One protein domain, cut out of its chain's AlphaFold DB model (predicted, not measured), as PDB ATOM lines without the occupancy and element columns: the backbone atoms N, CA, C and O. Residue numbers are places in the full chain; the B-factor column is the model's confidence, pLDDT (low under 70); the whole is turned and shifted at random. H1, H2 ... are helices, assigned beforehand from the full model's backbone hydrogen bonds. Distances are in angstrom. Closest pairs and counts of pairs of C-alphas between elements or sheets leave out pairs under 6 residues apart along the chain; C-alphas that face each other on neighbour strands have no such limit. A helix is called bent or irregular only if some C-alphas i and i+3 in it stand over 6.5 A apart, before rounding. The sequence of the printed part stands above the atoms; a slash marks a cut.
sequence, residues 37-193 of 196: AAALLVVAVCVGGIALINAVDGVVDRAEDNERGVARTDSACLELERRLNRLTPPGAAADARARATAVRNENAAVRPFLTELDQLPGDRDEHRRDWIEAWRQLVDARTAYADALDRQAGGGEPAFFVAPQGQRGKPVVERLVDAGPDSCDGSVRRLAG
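This is residues 37 to 193 of the 196 residues of an uncharacterized protein of Phytohabitans rumicis (UniProt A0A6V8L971). Look for one very long helix, H1, whose first part, residues 37 to 61, sticks out as a bare arm from a body of helices packed at its other end. In that body the last part of H1, the long hairpin of H2 and H3, and the short hairpin of H4 and H5 make a closed ring of contacts, with H4 on H3 and H5 on H1. You have 157 printed residues, with five named helices in the order H1 to H5 and no named strand: the class is all helix, with mostly aligned packing. The whole is only just extended, close to loose, with a radius of gyration of the C-alphas of 23.0 A and spans of 91 by 33 by 20 A; the arm makes much of the length.

Find C-alpha 37 at (114.130, 195.334, 150.818); from there H1 runs 71.6 A to residue 85. H2, residues 96 to 118, covers 32.7 A and has a kink of 28 degrees near residue 112; it is only just irregular, with C-alphas 109 and 112 6.8 A apart. H3 begins with C-alpha 126 at (140.830, 157.923, 138.171) and runs 40.4 A to residue 153. H4 is residues 172 to 179, 10.6 A. H5, residues 182 to 192, runs 15.4 A to C-alpha 192 at (159.345, 144.410, 140.133); it is irregular, with C-alphas 183 and 186 7.2 A apart.

Start on H1: with residues 73 to 84 alone it touches H2, closest at the C-alphas of Ala 76 and Phe 113, 6.1 A, a hairpin at a shallow tilt of 18 degrees. H2 and H3 form a hairpin too, opposite ways at 18 degrees, and touch closest at the C-alphas of Ala 100 and Ala 146, 4.3 A. With residues 127 to 138 alone H3 touches H4, closest at the C-alphas of Ala 134 and Val 172, 5.7 A. H4 and H5 are a hairpin at 3 degrees, with the closest C-alphas, of Val 177 and Asp 185, 5.9 A apart. H5 touches H1 at a steep tilt of 42 degrees, the same way, closest at the C-alphas of Cys 77 and Cys 184, 5.0 A. H1 and H3 are apart. Every O i to N i+4 pair is within hydrogen-bond range in H3 and H4, against 44 of 45 in H1, 17 of 19 in H2 and 5 of 7 in H5.

The two farthest C-alphas, of Ala 37 and Gly 155, are 90.9 A apart. The printed part has no cut. The link from H3 to H4, residues 154 to 171, is long. Confidence is under 70 in 27 residues: 37 to 40, 44, 47 to 64 and 121 to 124.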
ATOM      1  N   ALA A  37     112.694 195.347 151.100       58.47
ATOM      2  CA  ALA A  37     114.130 195.334 150.818       58.47
ATOM      3  C   ALA A  37     114.954 194.762 151.986       58.47
ATOM      4  O   ALA A  37     115.861 193.965 151.761       58.47
ATOM      5  N   ALA A  38     114.608 195.110 153.231       64.38
ATOM      6  CA  ALA A  38     115.272 194.565 154.415       64.38
ATOM      7  C   ALA A  38     115.022 193.053 154.576       64.38
ATOM      8  O   ALA A  38     115.956 192.307 154.860       64.38
ATOM      9  N   ALA A  39     113.793 192.587 154.331       64.44
ATOM     10  CA  ALA A  39     113.463 191.162 154.386       64.44
ATOM     11  C   ALA A  39     114.223 190.341 153.326       64.44
ATOM     12  O   ALA A  39     114.741 189.271 153.637       64.44
ATOM     13  N   LEU A  40     114.356 190.857 152.097       65.88
ATOM     14  CA  LEU A  40     115.142 190.204 151.042       65.88
ATOM     15  C   LEU A  40     116.634 190.129 151.380       65.88
ATOM     16  O   LEU A  40     117.264 189.110 151.114       65.88
ATOM     17  N   LEU A  41     117.191 191.175 151.996       70.50
ATOM     18  CA  LEU A  41     118.591 191.199 152.424       70.50
ATOM     19  C   LEU A  41     118.858 190.164 153.523       70.50
ATOM     20  O   LEU A  41     119.841 189.433 153.447       70.50
ATOM     21  N   VAL A  42     117.952 190.040 154.497       73.19
ATOM     22  CA  VAL A  42     118.043 189.014 155.549       73.19
ATOM     23  C   VAL A  42     117.963 187.611 154.950       73.19
ATOM     24  O   VAL A  42     118.805 186.778 155.261       73.19
ATOM     25  N   VAL A  43     117.021 187.350 154.036       71.94
ATOM     26  CA  VAL A  43     116.920 186.042 153.364       71.94
ATOM     27  C   VAL A  43     118.174 185.741 152.539       71.94
ATOM     28  O   VAL A  43     118.692 184.632 152.619       71.94
ATOM     29  N   ALA A  44     118.708 186.715 151.799       69.38
ATOM     30  CA  ALA A  44     119.934 186.540 151.023       69.38
ATOM     31  C   ALA A  44     121.155 186.251 151.911       69.38
ATOM     32  O   ALA A  44     121.962 185.389 151.569       69.38
ATOM     33  N   VAL A  45     121.274 186.908 153.071       70.31
ATOM     34  CA  VAL A  45     122.338 186.640 154.053       70.31
ATOM     35  C   VAL A  45     122.155 185.275 154.711       70.31
ATOM     36  O   VAL A  45     123.129 184.543 154.861       70.31
ATOM     37  N   CYS A  46     120.928 184.883 155.059       71.31
ATOM     38  CA  CYS A  46     120.658 183.570 155.641       71.31
ATOM     39  C   CYS A  46     120.944 182.435 154.647       71.31
ATOM     40  O   CYS A  46     121.621 181.473 154.997       71.31
ATOM     41  N   VAL A  47     120.488 182.553 153.397       66.94
ATOM     42  CA  VAL A  47     120.714 181.532 152.360       66.94
ATOM     43  C   VAL A  47     122.180 181.510 151.916       66.94
ATOM     44  O   VAL A  47     122.772 180.438 151.813       66.94
ATOM     45  N   GLY A  48     122.788 182.680 151.701       58.44
ATOM     46  CA  GLY A  48     124.200 182.799 151.333       58.44
ATOM     47  C   GLY A  48     125.144 182.319 152.437       58.44
ATOM     48  O   GLY A  48     126.128 181.646 152.146       58.44
ATOM     49  N   GLY A  49     124.816 182.596 153.702       57.88
ATOM     50  CA  GLY A  49     125.569 182.125 154.863       57.88
ATOM     51  C   GLY A  49     125.534 180.605 155.011       57.88
ATOM     52  O   GLY A  49     126.581 179.994 155.191       57.88
ATOM     53  N   ILE A  50     124.362 179.977 154.848       62.25
ATOM     54  CA  ILE A  50     124.229 178.509 154.890       62.25
ATOM     55  C   ILE A  50     124.995 177.853 153.732       62.25
ATOM     56  O   ILE A  50     125.671 176.848 153.934       62.25
ATOM     57  N   ALA A  51     124.939 178.426 152.525       59.03
ATOM     58  CA  ALA A  51     125.687 177.910 151.378       59.03
ATOM     59  C   ALA A  51     127.208 178.014 151.575       59.03
ATOM     60  O   ALA A  51     127.932 177.092 151.206       59.03
ATOM     61  N   LEU A  52     127.688 179.107 152.177       59.31
ATOM     62  CA  LEU A  52     129.105 179.292 152.485       59.31
ATOM     63  C   LEU A  52     129.579 178.306 153.563       59.31
ATOM     64  O   LEU A  52     130.622 177.692 153.384       59.31
ATOM     65  N   ILE A  53     128.803 178.118 154.636       61.94
ATOM     66  CA  ILE A  53     129.128 177.166 155.710       61.94
ATOM     67  C   ILE A  53     129.184 175.741 155.150       61.94
ATOM     68  O   ILE A  53     130.205 175.087 155.291       61.94
ATOM     69  N   ASN A  54     128.178 175.309 154.383       60.94
ATOM     70  CA  ASN A  54     128.179 173.976 153.767       60.94
ATOM     71  C   ASN A  54     129.323 173.777 152.754       60.94
ATOM     72  O   ASN A  54     129.820 172.665 152.585       60.94
ATOM     73  N   ALA A  55     129.725 174.835 152.043       62.16
ATOM     74  CA  ALA A  55     130.858 174.774 151.125       62.16
ATOM     75  C   ALA A  55     132.193 174.663 151.877       62.16
ATOM     76  O   ALA A  55     133.064 173.919 151.437       62.16
ATOM     77  N   VAL A  56     132.347 175.373 152.998       64.44
ATOM     78  CA  VAL A  56     133.546 175.313 153.844       64.44
ATOM     79  C   VAL A  56     133.612 173.984 154.592       64.44
ATOM     80  O   VAL A  56     134.638 173.318 154.501       64.44
ATOM     81  N   ASP A  57     132.524 173.548 155.224       63.59
ATOM     82  CA  ASP A  57     132.435 172.255 155.912       63.59
ATOM     83  C   ASP A  57     132.718 171.111 154.932       63.59
ATOM     84  O   ASP A  57     133.568 170.268 155.189       63.59
ATOM     85  N   GLY A  58     132.145 171.152 153.725       62.91
ATOM     86  CA  GLY A  58     132.445 170.163 152.690       62.91
ATOM     87  C   GLY A  58     133.885 170.211 152.155       62.91
ATOM     88  O   GLY A  58     134.337 169.238 151.552       62.91
ATOM     89  N   VAL A  59     134.615 171.321 152.296       63.28
ATOM     90  CA  VAL A  59     136.051 171.391 151.958       63.28
ATOM     91  C   VAL A  59     136.898 170.844 153.106       63.28
ATOM     92  O   VAL A  59     137.848 170.111 152.842       63.28
ATOM     93  N   VAL A  60     136.537 171.153 154.351       65.75
ATOM     94  CA  VAL A  60     137.210 170.645 155.554       65.75
ATOM     95  C   VAL A  60     137.030 169.130 155.669       65.75
ATOM     96  O   VAL A  60     138.027 168.422 155.761       65.75
ATOM     97  N   ASP A  61     135.807 168.619 155.528       65.81
ATOM     98  CA  ASP A  61     135.512 167.182 155.567       65.81
ATOM     99  C   ASP A  61     136.297 166.414 154.489       65.81
ATOM    100  O   ASP A  61     136.899 165.377 154.760       65.81
ATOM    101  N   ARG A  62     136.377 166.957 153.264       63.16
ATOM    102  CA  ARG A  62     137.175 166.355 152.180       63.16
ATOM    103  C   ARG A  62     138.674 166.373 152.464       63.16
ATOM    104  O   ARG A  62     139.366 165.439 152.061       63.16
ATOM    105  N   ALA A  63     139.181 167.426 153.101       64.38
ATOM    106  CA  ALA A  63     140.587 167.508 153.475       64.38
ATOM    107  C   ALA A  63     140.925 166.463 154.547       64.38
ATOM    108  O   ALA A  63     141.879 165.706 154.376       64.38
ATOM    109  N   GLU A  64     140.099 166.347 155.591       66.12
ATOM    110  CA  GLU A  64     140.299 165.352 156.645       66.12
ATOM    111  C   GLU A  64     140.181 163.910 156.124       66.12
ATOM    112  O   GLU A  64     140.972 163.041 156.498       66.12
ATOM    113  N   ASP A  65     139.220 163.635 155.241       70.12
ATOM    114  CA  ASP A  65     139.057 162.309 154.641       70.12
ATOM    115  C   ASP A  65     140.229 161.937 153.726       70.12
ATOM    116  O   ASP A  65     140.666 160.779 153.718       70.12
ATOM    117  N   ASN A  66     140.795 162.912 153.010       72.94
ATOM    118  CA  ASN A  66     141.990 162.702 152.200       72.94
ATOM    119  C   ASN A  66     143.218 162.391 153.072       72.94
ATOM    120  O   ASN A  66     143.926 161.420 152.807       72.94
ATOM    121  N   GLU A  67     143.439 163.145 154.153       74.25
ATOM    122  CA  GLU A  67     144.539 162.893 155.095       74.25
ATOM    123  C   GLU A  67     144.441 161.501 155.733       74.25
ATOM    124  O   GLU A  67     145.424 160.754 155.785       74.25
ATOM    125  N   ARG A  68     143.234 161.096 156.154       77.81
ATOM    126  CA  ARG A  68     142.979 159.746 156.682       77.81
ATOM    127  C   ARG A  68     143.226 158.664 155.629       77.81
ATOM    128  O   ARG A  68     143.742 157.594 155.966       77.81
ATOM    129  N   GLY A  69     142.870 158.920 154.370       80.62
ATOM    130  CA  GLY A  69     143.107 158.016 153.244       80.62
ATOM    131  C   GLY A  69     144.593 157.792 152.957       80.62
ATOM    132  O   GLY A  69     145.016 156.642 152.790       80.62
ATOM    133  N   VAL A  70     145.390 158.865 152.969       82.56
ATOM    134  CA  VAL A  70     146.851 158.805 152.799       82.56
ATOM    135  C   VAL A  70     147.488 158.029 153.949       82.56
ATOM    136  O   VAL A  70     148.146 157.019 153.706       82.56
ATOM    137  N   ALA A  71     147.195 158.399 155.201       86.81
ATOM    138  CA  ALA A  71     147.766 157.736 156.374       86.81
ATOM    139  C   ALA A  71     147.445 156.231 156.422       86.81
ATOM    140  O   ALA A  71     148.282 155.406 156.798       86.81
ATOM    141  N   ARG A  72     146.230 155.844 156.014       88.75
ATOM    142  CA  ARG A  72     145.844 154.432 155.939       88.75
ATOM    143  C   ARG A  72     146.583 153.703 154.812       88.75
ATOM    144  O   ARG A  72     147.033 152.582 155.040       88.75
ATOM    145  N   THR A  73     146.767 154.331 153.651       90.44
ATOM    146  CA  THR A  73     147.557 153.762 152.541       90.44
ATOM    147  C   THR A  73     149.015 153.548 152.951       90.44
ATOM    148  O   THR A  73     149.551 152.463 152.732       90.44
ATOM    149  N   ASP A  74     149.621 154.517 153.639       92.12
ATOM    150  CA  ASP A  74     150.982 154.387 154.172       92.12
ATOM    151  C   ASP A  74     151.107 153.216 155.145       92.12
ATOM    152  O   ASP A  74     152.014 152.386 155.037       92.12
ATOM    153  N   SER A  75     150.155 153.095 156.074       93.81
ATOM    154  CA  SER A  75     150.144 151.980 157.023       93.81
ATOM    155  C   SER A  75     150.020 150.617 156.326       93.81
ATOM    156  O   SER A  75     150.685 149.658 156.731       93.81
ATOM    157  N   ALA A  76     149.235 150.549 155.244       94.69
ATOM    158  CA  ALA A  76     149.050 149.352 154.436       94.69
ATOM    159  C   ALA A  76     150.331 148.990 153.662       94.69
ATOM    160  O   ALA A  76     150.700 147.816 153.605       94.69
ATOM    161  N   CYS A  77     151.063 149.980 153.136       95.75
ATOM    162  CA  CYS A  77     152.347 149.749 152.469       95.75
ATOM    163  C   CYS A  77     153.445 149.280 153.431       95.75
ATOM    164  O   CYS A  77     154.150 148.317 153.125       95.75
ATOM    165  N   LEU A  78     153.524 149.846 154.639       95.88
ATOM    166  CA  LEU A  78     154.445 149.371 155.680       95.88
ATOM    167  C   LEU A  78     154.098 147.960 156.178       95.88
ATOM    168  O   LEU A  78     154.968 147.175 156.563       95.88
ATOM    169  N   GLU A  79     152.814 147.618 156.239       96.88
ATOM    170  CA  GLU A  79     152.369 146.263 156.564       96.88
ATOM    171  C   GLU A  79     152.704 145.272 155.438       96.88
ATOM    172  O   GLU A  79     153.211 144.185 155.724       96.88
ATOM    173  N   LEU A  80     152.498 145.649 154.172       97.88
ATOM    174  CA  LEU A  80     152.916 144.850 153.021       97.88
ATOM    175  C   LEU A  80     154.422 144.581 153.056       97.88
ATOM    176  O   LEU A  80     154.837 143.425 152.962       97.88
ATOM    177  N   GLU A  81     155.231 145.617 153.261       97.31
ATOM    178  CA  GLU A  81     156.684 145.488 153.347       97.31
ATOM    179  C   GLU A  81     157.091 144.511 154.460       97.31
ATOM    180  O   GLU A  81     157.888 143.595 154.240       97.31
ATOM    181  N   ARG A  82     156.482 144.626 155.648       97.56
ATOM    182  CA  ARG A  82     156.721 143.694 156.762       97.56
ATOM    183  C   ARG A  82     156.353 142.254 156.412       97.56
ATOM    184  O   ARG A  82     157.062 141.341 156.835       97.56
ATOM    185  N   ARG A  83     155.270 142.023 155.664       97.69
ATOM    186  CA  ARG A  83     154.884 140.678 155.204       97.69
ATOM    187  C   ARG A  83     155.882 140.137 154.185       97.69
ATOM    188  O   ARG A  83     156.321 139.002 154.340       97.69
ATOM    189  N   LEU A  84     156.289 140.947 153.207       97.00
ATOM    190  CA  LEU A  84     157.289 140.564 152.209       97.00
ATOM    191  C   LEU A  84     158.640 140.243 152.861       97.00
ATOM    192  O   LEU A  84     159.245 139.223 152.547       97.00
ATOM    193  N   ASN A  85     159.080 141.031 153.843       96.00
ATOM    194  CA  ASN A  85     160.347 140.813 154.550       96.00
ATOM    195  C   ASN A  85     160.388 139.537 155.407       96.00
ATOM    196  O   ASN A  85     161.469 139.099 155.790       96.00
ATOM    197  N   ARG A  86     159.241 138.904 155.681       97.19
ATOM    198  CA  ARG A  86     159.177 137.581 156.329       97.19
ATOM    199  C   ARG A  86     159.295 136.421 155.339       97.19
ATOM    200  O   ARG A  86     159.429 135.280 155.770       97.19
ATOM    201  N   LEU A  87     159.205 136.695 154.039       96.81
ATOM    202  CA  LEU A  87     159.284 135.696 152.983       96.81
ATOM    203  C   LEU A  87     160.689 135.659 152.385       96.81
ATOM    204  O   LEU A  87     161.311 136.698 152.149       96.81
ATOM    205  N   THR A  88     161.154 134.450 152.073       94.69
ATOM    206  CA  THR A  88     162.359 134.249 151.266       94.69
ATOM    207  C   THR A  88     162.134 134.836 149.867       94.69
ATOM    208  O   THR A  88     161.156 134.450 149.218       94.69
ATOM    209  N   PRO A  89     162.999 135.750 149.389       95.00
ATOM    210  CA  PRO A  89     162.849 136.339 148.063       95.00
ATOM    211  C   PRO A  89     163.059 135.278 146.969       95.00
ATOM    212  O   PRO A  89     163.851 134.348 147.169       95.00
ATOM    213  N   PRO A  90     162.405 135.391 145.798       95.06
ATOM    214  CA  PRO A  90     162.514 134.365 144.765       95.06
ATOM    215  C   PRO A  90     163.923 134.253 144.158       95.06
ATOM    216  O   PRO A  90     164.323 133.150 143.779       95.06
ATOM    217  N   GLY A  91     164.720 135.331 144.164       92.50
ATOM    218  CA  GLY A  91     166.134 135.312 143.773       92.50
ATOM    219  C   GLY A  91     167.006 134.360 144.607       92.50
ATOM    220  O   GLY A  91     167.982 133.817 144.096       92.50
ATOM    221  N   ALA A  92     166.616 134.067 145.854       93.75
ATOM    222  CA  ALA A  92     167.321 133.136 146.741       93.75
ATOM    223  C   ALA A  92     166.904 131.660 146.567       93.75
ATOM    224  O   ALA A  92     167.440 130.781 147.245       93.75
ATOM    225  N   ALA A  93     165.932 131.363 145.699       95.06
ATOM    226  CA  ALA A  93     165.473 129.997 145.473       95.06
ATOM    227  C   ALA A  93     166.494 129.169 144.672       95.06
ATOM    228  O   ALA A  93     167.067 129.646 143.692       95.06
ATOM    229  N   ALA A  94     166.677 127.903 145.065       93.75
ATOM    230  CA  ALA A  94     167.677 127.002 144.482       93.75
ATOM    231  C   ALA A  94     167.317 126.479 143.079       93.75
ATOM    232  O   ALA A  94     168.205 126.142 142.301       93.75
ATOM    233  N   ASP A  95     166.026 126.397 142.756       95.88
ATOM    234  CA  ASP A  95     165.534 125.882 141.478       95.88
ATOM    235  C   ASP A  95     164.269 126.623 141.010       95.88
ATOM    236  O   ASP A  95     163.676 127.422 141.743       95.88
ATOM    237  N   ALA A  96     163.860 126.370 139.762       97.00
ATOM    238  CA  ALA A  96     162.721 127.042 139.136       97.00
ATOM    239  C   ALA A  96     161.390 126.778 139.865       97.00
ATOM    240  O   ALA A  96     160.570 127.687 139.985       97.00
ATOM    241  N   ARG A  97     161.185 125.572 140.414       97.44
ATOM    242  CA  ARG A  97     159.957 125.233 141.147       97.44
ATOM    243  C   ARG A  97     159.909 125.962 142.490       97.44
ATOM    244  O   ARG A  97     158.890 126.560 142.827       97.44
ATOM    245  N   ALA A  98     161.016 125.977 143.228       97.56
ATOM    246  CA  ALA A  98     161.155 126.743 144.461       97.56
ATOM    247  C   ALA A  98     160.962 128.248 144.209       97.56
ATOM    248  O   ALA A  98     160.285 128.922 144.988       97.56
ATOM    249  N   ARG A  99     161.478 128.767 143.086       97.75
ATOM    250  CA  ARG A  99     161.270 130.158 142.663       97.75
ATOM    251  C   ARG A  99     159.797 130.443 142.372       97.75
ATOM    252  O   ARG A  99     159.274 131.437 142.871       97.75
ATOM    253  N   ALA A 100     159.100 129.558 141.656       98.12
ATOM    254  CA  ALA A 100     157.665 129.694 141.394       98.12
ATOM    255  C   ALA A 100     156.855 129.753 142.700       98.12
ATOM    256  O   ALA A 100     155.981 130.608 142.862       98.12
ATOM    257  N   THR A 101     157.175 128.888 143.669       98.19
ATOM    258  CA  THR A 101     156.560 128.918 145.003       98.19
ATOM    259  C   THR A 101     156.840 130.232 145.735       98.19
ATOM    260  O   THR A 101     155.912 130.816 146.293       98.19
ATOM    261  N   ALA A 102     158.075 130.737 145.707       97.81
ATOM    262  CA  ALA A 102     158.422 132.012 146.335       97.81
ATOM    263  C   ALA A 102     157.653 133.193 145.713       97.81
ATOM    264  O   ALA A 102     157.056 133.984 146.446       97.81
ATOM    265  N   VAL A 103     157.564 133.264 144.378       98.00
ATOM    266  CA  VAL A 103     156.770 134.290 143.673       98.00
ATOM    267  C   VAL A 103     155.300 134.231 144.092       98.00
ATOM    268  O   VAL A 103     154.703 135.266 144.392       98.00
ATOM    269  N   ARG A 104     154.711 133.029 144.171       98.44
ATOM    270  CA  ARG A 104     153.314 132.841 144.603       98.44
ATOM    271  C   ARG A 104     153.086 133.251 146.054       98.44
ATOM    272  O   ARG A 104     152.053 133.849 146.344       98.44
ATOM    273  N   ASN A 105     154.034 132.970 146.945       98.12
ATOM    274  CA  ASN A 105     153.958 133.392 148.343       98.12
ATOM    275  C   ASN A 105     153.983 134.921 148.465       98.12
ATOM    276  O   ASN A 105     153.168 135.490 149.191       98.12
ATOM    277  N   GLU A 106     154.858 135.598 147.716       98.06
ATOM    278  CA  GLU A 106     154.868 137.064 147.663       98.06
ATOM    279  C   GLU A 106     153.567 137.619 147.063       98.06
ATOM    280  O   GLU A 106     152.970 138.525 147.640       98.06
ATOM    281  N   ASN A 107     153.047 137.030 145.978       98.12
ATOM    282  CA  ASN A 107     151.752 137.425 145.406       98.12
ATOM    283  C   ASN A 107     150.601 137.235 146.411       98.12
ATOM    284  O   ASN A 107     149.689 138.058 146.473       98.12
ATOM    285  N   ALA A 108     150.637 136.174 147.223       98.06
ATOM    286  CA  ALA A 108     149.655 135.945 148.278       98.06
ATOM    287  C   ALA A 108     149.741 137.006 149.387       98.06
ATOM    288  O   ALA A 108     148.701 137.434 149.887       98.06
ATOM    289  N   ALA A 109     150.944 137.482 149.726       97.62
ATOM    290  CA  ALA A 109     151.146 138.558 150.700       97.62
ATOM    291  C   ALA A 109     150.613 139.924 150.224       97.62
ATOM    292  O   ALA A 109     150.226 140.743 151.061       97.62
ATOM    293  N   VAL A 110     150.537 140.148 148.906       97.94
ATOM    294  CA  VAL A 110     149.962 141.364 148.297       97.94
ATOM    295  C   VAL A 110     148.427 141.377 148.359       97.94
ATOM    296  O   VAL A 110     147.821 142.444 148.407       97.94
ATOM    297  N   ARG A 111     147.759 140.216 148.411       96.44
ATOM    298  CA  ARG A 111     146.283 140.146 148.344       96.44
ATOM    299  C   ARG A 111     145.560 140.949 149.428       96.44
ATOM    300  O   ARG A 111     144.653 141.690 149.065       96.44
ATOM    301  N   PRO A 112     145.913 140.856 150.727       96.31
ATOM    302  CA  PRO A 112     145.196 141.630 151.730       96.31
ATOM    303  C   PRO A 112     145.479 143.132 151.596       96.31
ATOM    304  O   PRO A 112     144.591 143.922 151.871       96.31
ATOM    305  N   PHE A 113     146.661 143.522 151.099       96.25
ATOM    306  CA  PHE A 113     146.961 144.918 150.770       96.25
ATOM    307  C   PHE A 113     146.029 145.450 149.668       96.25
ATOM    308  O   PHE A 113     145.404 146.488 149.853       96.25
ATOM    309  N   LEU A 114     145.840 144.710 148.569       95.75
ATOM    310  CA  LEU A 114     144.874 145.081 147.523       95.75
ATOM    311  C   LEU A 114     143.437 145.188 148.058       95.75
ATOM    312  O   LEU A 114     142.729 146.136 147.732       95.75
ATOM    313  N   THR A 115     143.029 144.256 148.924       94.19
ATOM    314  CA  THR A 115     141.722 144.307 149.594       94.19
ATOM    315  C   THR A 115     141.573 145.556 150.467       94.19
ATOM    316  O   THR A 115     140.510 146.171 150.468       94.19
ATOM    317  N   GLU A 116     142.615 145.945 151.208       92.38
ATOM    318  CA  GLU A 116     142.622 147.177 152.007       92.38
ATOM    319  C   GLU A 116     142.491 148.417 151.108       92.38
ATOM    320  O   GLU A 116     141.720 149.322 151.433       92.38
ATOM    321  N   LEU A 117     143.165 148.438 149.950       90.50
ATOM    322  CA  LEU A 117     143.058 149.540 148.991       90.50
ATOM    323  C   LEU A 117     141.654 149.693 148.394       90.50
ATOM    324  O   LEU A 117     141.191 150.822 148.228       90.50
ATOM    325  N   ASP A 118     140.975 148.582 148.107       89.12
ATOM    326  CA  ASP A 118     139.608 148.573 147.570       89.12
ATOM    327  C   ASP A 118     138.557 149.056 148.588       89.12
ATOM    328  O   ASP A 118     137.484 149.520 148.203       89.12
ATOM    329  N   GLN A 119     138.851 148.964 149.889       87.12
ATOM    330  CA  GLN A 119     137.945 149.380 150.971       87.12
ATOM    331  C   GLN A 119     138.077 150.854 151.359       87.12
ATOM    332  O   GLN A 119     137.299 151.361 152.174       87.12
ATOM    333  N   LEU A 120     139.090 151.543 150.850       80.81
ATOM    334  CA  LEU A 120     139.348 152.920 151.223       80.81
ATOM    335  C   LEU A 120     138.286 153.861 150.624       80.81
ATOM    336  O   LEU A 120     138.092 153.865 149.406       80.81
ATOM    337  N   PRO A 121     137.634 154.701 151.449       68.38
ATOM    338  CA  PRO A 121     136.725 155.722 150.951       68.38
ATOM    339  C   PRO A 121     137.511 156.751 150.129       68.38
ATOM    340  O   PRO A 121     138.677 157.039 150.403       68.38
ATOM    341  N   GLY A 122     136.890 157.260 149.073       61.97
ATOM    342  CA  GLY A 122     137.501 158.213 148.154       61.97
ATOM    343  C   GLY A 122     136.814 158.114 146.805       61.97
ATOM    344  O   GLY A 122     137.018 157.154 146.062       61.97
ATOM    345  N   ASP A 123     135.948 159.082 146.526       50.00
ATOM    346  CA  ASP A 123     135.171 159.165 145.296       50.00
ATOM    347  C   ASP A 123     136.067 159.058 144.062       50.00
ATOM    348  O   ASP A 123     136.818 159.976 143.766       50.00
ATOM    349  N   ARG A 124     135.933 157.952 143.321       55.91
ATOM    350  CA  ARG A 124     136.168 157.814 141.868       55.91
ATOM    351  C   ARG A 124     137.438 158.441 141.278       55.91
ATOM    352  O   ARG A 124     137.468 158.608 140.056       55.91
ATOM    353  N   ASP A 125     138.466 158.743 142.064       75.69
ATOM    354  CA  ASP A 125     139.697 159.305 141.524       75.69
ATOM    355  C   ASP A 125     140.276 158.296 140.534       75.69
ATOM    356  O   ASP A 125     140.528 157.127 140.848       75.69
ATOM    357  N   GLU A 126     140.341 158.725 139.280       82.38
ATOM    358  CA  GLU A 126     140.830 157.923 138.171       82.38
ATOM    359  C   GLU A 126     142.288 157.539 138.421       82.38
ATOM    360  O   GLU A 126     142.630 156.373 138.256       82.38
ATOM    361  N   HIS A 127     143.090 158.447 138.989       83.75
ATOM    362  CA  HIS A 127     144.492 158.192 139.326       83.75
ATOM    363  C   HIS A 127     144.633 157.062 140.342       83.75
ATOM    364  O   HIS A 127     145.447 156.157 140.170       83.75
ATOM    365  N   ARG A 128     143.799 157.074 141.383       85.62
ATOM    366  CA  ARG A 128     143.796 156.026 142.403       85.62
ATOM    367  C   ARG A 128     143.397 154.673 141.821       85.62
ATOM    368  O   ARG A 128     144.017 153.660 142.139       85.62
ATOM    369  N   ARG A 129     142.355 154.638 140.985       88.19
ATOM    370  CA  ARG A 129     141.915 153.400 140.324       88.19
ATOM    371  C   ARG A 129     142.994 152.862 139.396       88.19
ATOM    372  O   ARG A 129     143.271 151.668 139.444       88.19
ATOM    373  N   ASP A 130     143.638 153.738 138.635       89.69
ATOM    374  CA  ASP A 130     144.754 153.395 137.760       89.69
ATOM    375  C   ASP A 130     145.961 152.869 138.546       89.69
ATOM    376  O   ASP A 130     146.620 151.929 138.103       89.69
ATOM    377  N   TRP A 131     146.230 153.424 139.731       91.25
ATOM    378  CA  TRP A 131     147.290 152.948 140.619       91.25
ATOM    379  C   TRP A 131     146.985 151.563 141.210       91.25
ATOM    380  O   TRP A 131     147.834 150.673 141.173       91.25
ATOM    381  N   ILE A 132     145.757 151.325 141.685       92.88
ATOM    382  CA  ILE A 132     145.325 149.994 142.155       92.88
ATOM    383  C   ILE A 132     145.366 148.978 141.002       92.88
ATOM    384  O   ILE A 132     145.805 147.841 141.170       92.88
ATOM    385  N   GLU A 133     144.946 149.385 139.809       93.25
ATOM    386  CA  GLU A 133     144.996 148.554 138.613       93.25
ATOM    387  C   GLU A 133     146.440 148.234 138.196       93.25
ATOM    388  O   GLU A 133     146.751 147.102 137.830       93.25
ATOM    389  N   ALA A 134     147.364 149.185 138.336       94.94
ATOM    390  CA  ALA A 134     148.787 148.944 138.138       94.94
ATOM    391  C   ALA A 134     149.327 147.871 139.107       94.94
ATOM    392  O   ALA A 134     150.102 147.006 138.690       94.94
ATOM    393  N   TRP A 135     148.873 147.849 140.365       96.56
ATOM    394  CA  TRP A 135     149.235 146.789 141.311       96.56
ATOM    395  C   TRP A 135     148.719 145.418 140.867       96.56
ATOM    396  O   TRP A 135     149.462 144.435 140.926       96.56
ATOM    397  N   ARG A 136     147.472 145.345 140.386       96.38
ATOM    398  CA  ARG A 136     146.887 144.101 139.858       96.38
ATOM    399  C   ARG A 136     147.667 143.589 138.653       96.38
ATOM    400  O   ARG A 136     148.087 142.436 138.655       96.38
ATOM    401  N   GLN A 137     147.982 144.467 137.703       96.50
ATOM    402  CA  GLN A 137     148.786 144.129 136.524       96.50
ATOM    403  C   GLN A 137     150.161 143.564 136.898       96.50
ATOM    404  O   GLN A 137     150.618 142.597 136.285       96.50
ATOM    405  N   LEU A 138     150.817 144.124 137.922       96.75
ATOM    406  CA  LEU A 138     152.080 143.589 138.431       96.75
ATOM    407  C   LEU A 138     151.912 142.175 139.010       96.75
ATOM    408  O   LEU A 138     152.704 141.286 138.692       96.75
ATOM    409  N   VAL A 139     150.886 141.945 139.834       97.31
ATOM    410  CA  VAL A 139     150.602 140.625 140.427       97.31
ATOM    411  C   VAL A 139     150.246 139.588 139.356       97.31
ATOM    412  O   VAL A 139     150.704 138.445 139.435       97.31
ATOM    413  N   ASP A 140     149.493 139.977 138.332       97.06
ATOM    414  CA  ASP A 140     149.115 139.100 137.223       97.06
ATOM    415  C   ASP A 140     150.332 138.706 136.383       97.06
ATOM    416  O   ASP A 140     150.549 137.518 136.131       97.06
ATOM    417  N   ALA A 141     151.197 139.665 136.036       97.38
ATOM    418  CA  ALA A 141     152.449 139.382 135.330       97.38
ATOM    419  C   ALA A 141     153.353 138.432 136.132       97.38
ATOM    420  O   ALA A 141     153.930 137.490 135.587       97.38
ATOM    421  N   ARG A 142     153.436 138.631 137.453       97.88
ATOM    422  CA  ARG A 142     154.177 137.734 138.353       97.88
ATOM    423  C   ARG A 142     153.549 136.344 138.433       97.88
ATOM    424  O   ARG A 142     154.273 135.358 138.532       97.88
ATOM    425  N   THR A 143     152.225 136.245 138.375       98.12
ATOM    426  CA  THR A 143     151.522 134.952 138.341       98.12
ATOM    427  C   THR A 143     151.843 134.199 137.050       98.12
ATOM    428  O   THR A 143     152.275 133.050 137.113       98.12
ATOM    429  N   ALA A 144     151.771 134.872 135.896       98.00
ATOM    430  CA  ALA A 144     152.166 134.292 134.612       98.00
ATOM    431  C   ALA A 144     153.637 133.830 134.603       98.00
ATOM    432  O   ALA A 144     153.963 132.786 134.032       98.00
ATOM    433  N   TYR A 145     154.524 134.573 135.272       98.00
ATOM    434  CA  TYR A 145     155.921 134.181 135.444       98.00
ATOM    435  C   TYR A 145     156.091 132.924 136.309       98.00
ATOM    436  O   TYR A 145     156.817 132.012 135.918       98.00
ATOM    437  N   ALA A 146     155.383 132.819 137.438       98.25
ATOM    438  CA  ALA A 146     155.398 131.609 138.264       98.25
ATOM    439  C   ALA A 146     154.915 130.370 137.485       98.25
ATOM    440  O   ALA A 146     155.491 129.290 137.612       98.25
ATOM    441  N   ASP A 147     153.908 130.530 136.629       98.25
ATOM    442  CA  ASP A 147     153.408 129.442 135.784       98.25
ATOM    443  C   ASP A 147     154.395 129.071 134.662       98.25
ATOM    444  O   ASP A 147     154.500 127.907 134.269       98.25
ATOM    445  N   ALA A 148     155.166 130.035 134.150       98.06
ATOM    446  CA  ALA A 148     156.269 129.767 133.228       98.06
ATOM    447  C   ALA A 148     157.423 129.012 133.909       98.06
ATOM    448  O   ALA A 148     157.956 128.068 133.326       98.06
ATOM    449  N   LEU A 149     157.761 129.364 135.151       98.19
ATOM    450  CA  LEU A 149     158.777 128.668 135.942       98.19
ATOM    451  C   LEU A 149     158.415 127.200 136.204       98.19
ATOM    452  O   LEU A 149     159.285 126.333 136.126       98.19
ATOM    453  N   ASP A 150     157.141 126.887 136.445       98.19
ATOM    454  CA  ASP A 150     156.703 125.492 136.582       98.19
ATOM    455  C   ASP A 150     156.854 124.699 135.277       98.19
ATOM    456  O   ASP A 150     157.255 123.532 135.305       98.19
ATOM    457  N   ARG A 151     156.591 125.330 134.124       97.88
ATOM    458  CA  ARG A 151     156.848 124.714 132.812       97.88
ATOM    459  C   ARG A 151     158.340 124.473 132.593       97.88
ATOM    460  O   ARG A 151     158.707 123.385 132.158       97.88
ATOM    461  N   GLN A 152     159.194 125.433 132.952       97.75
ATOM    462  CA  GLN A 152     160.651 125.267 132.913       97.75
ATOM    463  C   GLN A 152     161.102 124.103 133.809       97.75
ATOM    464  O   GLN A 152     161.884 123.258 133.379       97.75
ATOM    465  N   ALA A 153     160.572 124.002 135.032       97.31
ATOM    466  CA  ALA A 153     160.881 122.905 135.952       97.31
ATOM    467  C   ALA A 153     160.458 121.524 135.410       97.31
ATOM    468  O   ALA A 153     161.023 120.505 135.804       97.31
ATOM    469  N   GLY A 154     159.477 121.482 134.503       96.31
ATOM    470  CA  GLY A 154     159.058 120.285 133.770       96.31
ATOM    471  C   GLY A 154     159.894 119.954 132.527       96.31
ATOM    472  O   GLY A 154     159.532 119.029 131.806       96.31
ATOM    473  N   GLY A 155     160.979 120.690 132.255       95.69
ATOM    474  CA  GLY A 155     161.818 120.525 131.060       95.69
ATOM    475  C   GLY A 155     161.428 121.417 129.876       95.69
ATOM    476  O   GLY A 155     161.885 121.176 128.762       95.69
ATOM    477  N   GLY A 156     160.572 122.420 130.096       96.25
ATOM    478  CA  GLY A 156     160.242 123.442 129.103       96.25
ATOM    479  C   GLY A 156     161.343 124.490 128.908       96.25
ATOM    480  O   GLY A 156     162.423 124.417 129.494       96.25
ATOM    481  N   GLU A 157     161.048 125.493 128.079       95.81
ATOM    482  CA  GLU A 157     161.951 126.621 127.822       95.81
ATOM    483  C   GLU A 157     162.230 127.454 129.092       95.81
ATOM    484  O   GLU A 157     161.381 127.501 129.991       95.81
ATOM    485  N   PRO A 158     163.391 128.138 129.172       96.06
ATOM    486  CA  PRO A 158     163.685 129.067 130.258       96.06
ATOM    487  C   PRO A 158     162.626 130.169 130.383       96.06
ATOM    488  O   PRO A 158     162.242 130.800 129.397       96.06
ATOM    489  N   ALA A 159     162.170 130.412 131.607       96.12
ATOM    490  CA  ALA A 159     161.234 131.470 131.934       96.12
ATOM    491  C   ALA A 159     161.977 132.783 132.202       96.12
ATOM    492  O   ALA A 159     163.025 132.800 132.844       96.12
ATOM    493  N   PHE A 160     161.386 133.891 131.760       94.62
ATOM    494  CA  PHE A 160     161.886 135.238 132.018       94.62
ATOM    495  C   PHE A 160     160.739 136.112 132.503       94.62
ATOM    496  O   PHE A 160     159.644 136.077 131.933       94.62
ATOM    497  N   PHE A 161     160.984 136.903 133.545       95.25
ATOM    498  CA  PHE A 161     160.018 137.900 133.969       95.25
ATOM    499  C   PHE A 161     160.028 139.087 133.003       95.25
ATOM    500  O   PHE A 161     161.070 139.684 132.732       95.25
ATOM    501  N   VAL A 162     158.848 139.453 132.505       91.88
ATOM    502  CA  VAL A 162     158.651 140.658 131.698       91.88
ATOM    503  C   VAL A 162     157.769 141.605 132.492       91.88
ATOM    504  O   VAL A 162     156.607 141.301 132.762       91.88
ATOM    505  N   ALA A 163     158.328 142.754 132.869       90.50
ATOM    506  CA  ALA A 163     157.575 143.781 133.570       90.50
ATOM    507  C   ALA A 163     156.383 144.235 132.707       90.50
ATOM    508  O   ALA A 163     156.572 144.548 131.522       90.50
ATOM    509  N   PRO A 164     155.161 144.282 133.267       94.00
ATOM    510  CA  PRO A 164     153.993 144.651 132.490       94.00
ATOM    511  C   PRO A 164     154.084 146.113 132.045       94.00
ATOM    512  O   PRO A 164     154.669 146.967 132.720       94.00
ATOM    513  N   GLN A 165     153.472 146.397 130.900       92.56
ATOM    514  CA  GLN A 165     153.364 147.736 130.332       92.56
ATOM    515  C   GLN A 165     151.935 148.247 130.522       92.56
ATOM    516  O   GLN A 165     150.970 147.519 130.301       92.56
ATOM    517  N   GLY A 166     151.806 149.500 130.944       83.06
ATOM    518  CA  GLY A 166     150.528 150.182 131.080       83.06
ATOM    519  C   GLY A 166     150.024 150.776 129.762       83.06
ATOM    520  O   GLY A 166     150.651 150.667 128.703       83.06
ATOM    521  N   GLN A 167     148.901 151.493 129.840       73.00
ATOM    522  CA  GLN A 167     148.449 152.329 128.728       73.00
ATOM    523  C   GLN A 167     149.543 153.345 128.369       73.00
ATOM    524  O   GLN A 167     150.171 153.926 129.251       73.00
ATOM    525  N   ARG A 168     149.755 153.566 127.064       78.81
ATOM    526  CA  ARG A 168     150.809 154.436 126.497       78.81
ATOM    527  C   ARG A 168     152.242 153.882 126.578       78.81
ATOM    528  O   ARG A 168     153.178 154.632 126.326       78.81
ATOM    529  N   GLY A 169     152.425 152.593 126.882       83.62
ATOM    530  CA  GLY A 169     153.736 151.932 126.804       83.62
ATOM    531  C   GLY A 169     154.715 152.313 127.917       83.62
ATOM    532  O   GLY A 169     155.913 152.094 127.765       83.62
ATOM    533  N   LYS A 170     154.217 152.896 129.014       87.38
ATOM    534  CA  LYS A 170     155.007 153.109 130.229       87.38
ATOM    535  C   LYS A 170     155.051 151.833 131.078       87.38
ATOM    536  O   LYS A 170     153.989 151.225 131.263       87.38
ATOM    537  N   PRO A 171     156.198 151.472 131.676       92.31
ATOM    538  CA  PRO A 171     156.271 150.359 132.612       92.31
ATOM    539  C   PRO A 171     155.305 150.552 133.783       92.31
ATOM    540  O   PRO A 171     155.231 151.626 134.380       92.31
ATOM    541  N   VAL A 172     154.579 149.498 134.152       94.38
ATOM    542  CA  VAL A 172     153.654 149.527 135.297       94.38
ATOM    543  C   VAL A 172     154.359 149.928 136.591       94.38
ATOM    544  O   VAL A 172     153.783 150.658 137.389       94.38
ATOM    545  N   VAL A 173     155.607 149.495 136.766       94.19
ATOM    546  CA  VAL A 173     156.431 149.791 137.945       94.19
ATOM    547  C   VAL A 173     156.704 151.290 138.083       94.19
ATOM    548  O   VAL A 173     156.595 151.812 139.184       94.19
ATOM    549  N   GLU A 174     156.987 151.993 136.980       92.31
ATOM    550  CA  GLU A 174     157.175 153.454 136.982       92.31
ATOM    551  C   GLU A 174     155.900 154.148 137.466       92.31
ATOM    552  O   GLU A 174     155.948 154.959 138.379       92.31
ATOM    553  N   ARG A 175     154.731 153.740 136.955       91.81
ATOM    554  CA  ARG A 175     153.445 154.306 137.403       91.81
ATOM    555  C   ARG A 175     153.160 154.047 138.882       91.81
ATOM    556  O   ARG A 175     152.530 154.876 139.526       91.81
ATOM    557  N   LEU A 176     153.560 152.886 139.400       94.44
ATOM    558  CA  LEU A 176     153.353 152.536 140.804       94.44
ATOM    559  C   LEU A 176     154.177 153.411 141.747       94.44
ATOM    560  O   LEU A 176     153.662 153.768 142.803       94.44
ATOM    561  N   VAL A 177     155.409 153.736 141.349       93.25
ATOM    562  CA  VAL A 177     156.309 154.639 142.079       93.25
ATOM    563  C   VAL A 177     155.849 156.090 141.926       93.25
ATOM    564  O   VAL A 177     155.708 156.788 142.917       93.25
ATOM    565  N   ASP A 178     155.530 156.530 140.707       90.62
ATOM    566  CA  ASP A 178     155.169 157.927 140.432       90.62
ATOM    567  C   ASP A 178     153.827 158.348 141.055       90.62
ATOM    568  O   ASP A 178     153.644 159.513 141.403       90.62
ATOM    569  N   ALA A 179     152.857 157.429 141.129       88.06
ATOM    570  CA  ALA A 179     151.503 157.725 141.609       88.06
ATOM    571  C   ALA A 179     151.228 157.225 143.036       88.06
ATOM    572  O   ALA A 179     150.193 157.567 143.608       88.06
ATOM    573  N   GLY A 180     152.103 156.382 143.587       87.56
ATOM    574  CA  GLY A 180     151.969 155.845 144.938       87.56
ATOM    575  C   GLY A 180     152.651 156.722 145.985       87.56
ATOM    576  O   GLY A 180     153.454 157.584 145.641       87.56
ATOM    577  N   PRO A 181     152.360 156.508 147.276       90.38
ATOM    578  CA  PRO A 181     153.160 157.110 148.328       90.38
ATOM    579  C   PRO A 181     154.535 156.432 148.429       90.38
ATOM    580  O   PRO A 181     154.652 155.216 148.248       90.38
ATOM    581  N   ASP A 182     155.557 157.205 148.812       93.06
ATOM    582  CA  ASP A 182     156.955 156.755 148.955       93.06
ATOM    583  C   ASP A 182     157.106 155.520 149.864       93.06
ATOM    584  O   ASP A 182     158.021 154.710 149.703       93.06
ATOM    585  N   SER A 183     156.186 155.340 150.818       93.88
ATOM    586  CA  SER A 183     156.134 154.182 151.718       93.88
ATOM    587  C   SER A 183     155.972 152.843 150.981       93.88
ATOM    588  O   SER A 183     156.318 151.791 151.519       93.88
ATOM    589  N   CYS A 184     155.479 152.853 149.741       95.56
ATOM    590  CA  CYS A 184     155.290 151.656 148.927       95.56
ATOM    591  C   CYS A 184     156.506 151.309 148.052       95.56
ATOM    592  O   CYS A 184     156.587 150.178 147.561       95.56
ATOM    593  N   ASP A 185     157.455 152.230 147.865       94.75
ATOM    594  CA  ASP A 185     158.567 152.091 146.915       94.75
ATOM    595  C   ASP A 185     159.387 150.820 147.128       94.75
ATOM    596  O   ASP A 185     159.727 150.119 146.171       94.75
ATOM    597  N   GLY A 186     159.708 150.506 148.387       93.38
ATOM    598  CA  GLY A 186     160.478 149.312 148.736       93.38
ATOM    599  C   GLY A 186     159.767 148.030 148.299       93.38
ATOM    600  O   GLY A 186     160.367 147.162 147.659       93.38
ATOM    601  N   SER A 187     158.461 147.952 148.564       96.31
ATOM    602  CA  SER A 187     157.619 146.824 148.159       96.31
ATOM    603  C   SER A 187     157.492 146.727 146.637       96.31
ATOM    604  O   SER A 187     157.641 145.639 146.081       96.31
ATOM    605  N   VAL A 188     157.280 147.853 145.947       96.56
ATOM    606  CA  VAL A 188     157.182 147.901 144.479       96.56
ATOM    607  C   VAL A 188     158.485 147.440 143.828       96.56
ATOM    608  O   VAL A 188     158.456 146.556 142.973       96.56
ATOM    609  N   ARG A 189     159.639 147.971 144.258       93.69
ATOM    610  CA  ARG A 189     160.958 147.595 143.718       93.69
ATOM    611  C   ARG A 189     161.256 146.113 143.925       93.69
ATOM    612  O   ARG A 189     161.697 145.452 142.989       93.69
ATOM    613  N   ARG A 190     160.958 145.577 145.114       94.38
ATOM    614  CA  ARG A 190     161.105 144.144 145.408       94.38
ATOM    615  C   ARG A 190     160.245 143.287 144.478       94.38
ATOM    616  O   ARG A 190     160.713 142.297 143.928       94.38
ATOM    617  N   LEU A 191     158.987 143.669 144.280       95.56
ATOM    618  CA  LEU A 191     158.063 142.901 143.445       95.56
ATOM    619  C   LEU A 191     158.345 143.057 141.940       95.56
ATOM    620  O   LEU A 191     158.006 142.166 141.161       95.56
ATOM    621  N   ALA A 192     158.981 144.150 141.523       93.94
ATOM    622  CA  ALA A 192     159.345 144.410 140.133       93.94
ATOM    623  C   ALA A 192     160.499 143.536 139.612       93.94
ATOM    624  O   ALA A 192     160.621 143.365 138.400       93.94
ATOM    625  N   GLY A 193     161.336 142.986 140.497       89.75
ATOM    626  CA  GLY A 193     162.503 142.182 140.131       89.75
ATOM    627  C   GLY A 193     162.507 140.816 140.812       89.75
ATOM    628  O   GLY A 193     163.340 140.607 141.685       89.75
TER     629      GLY A 193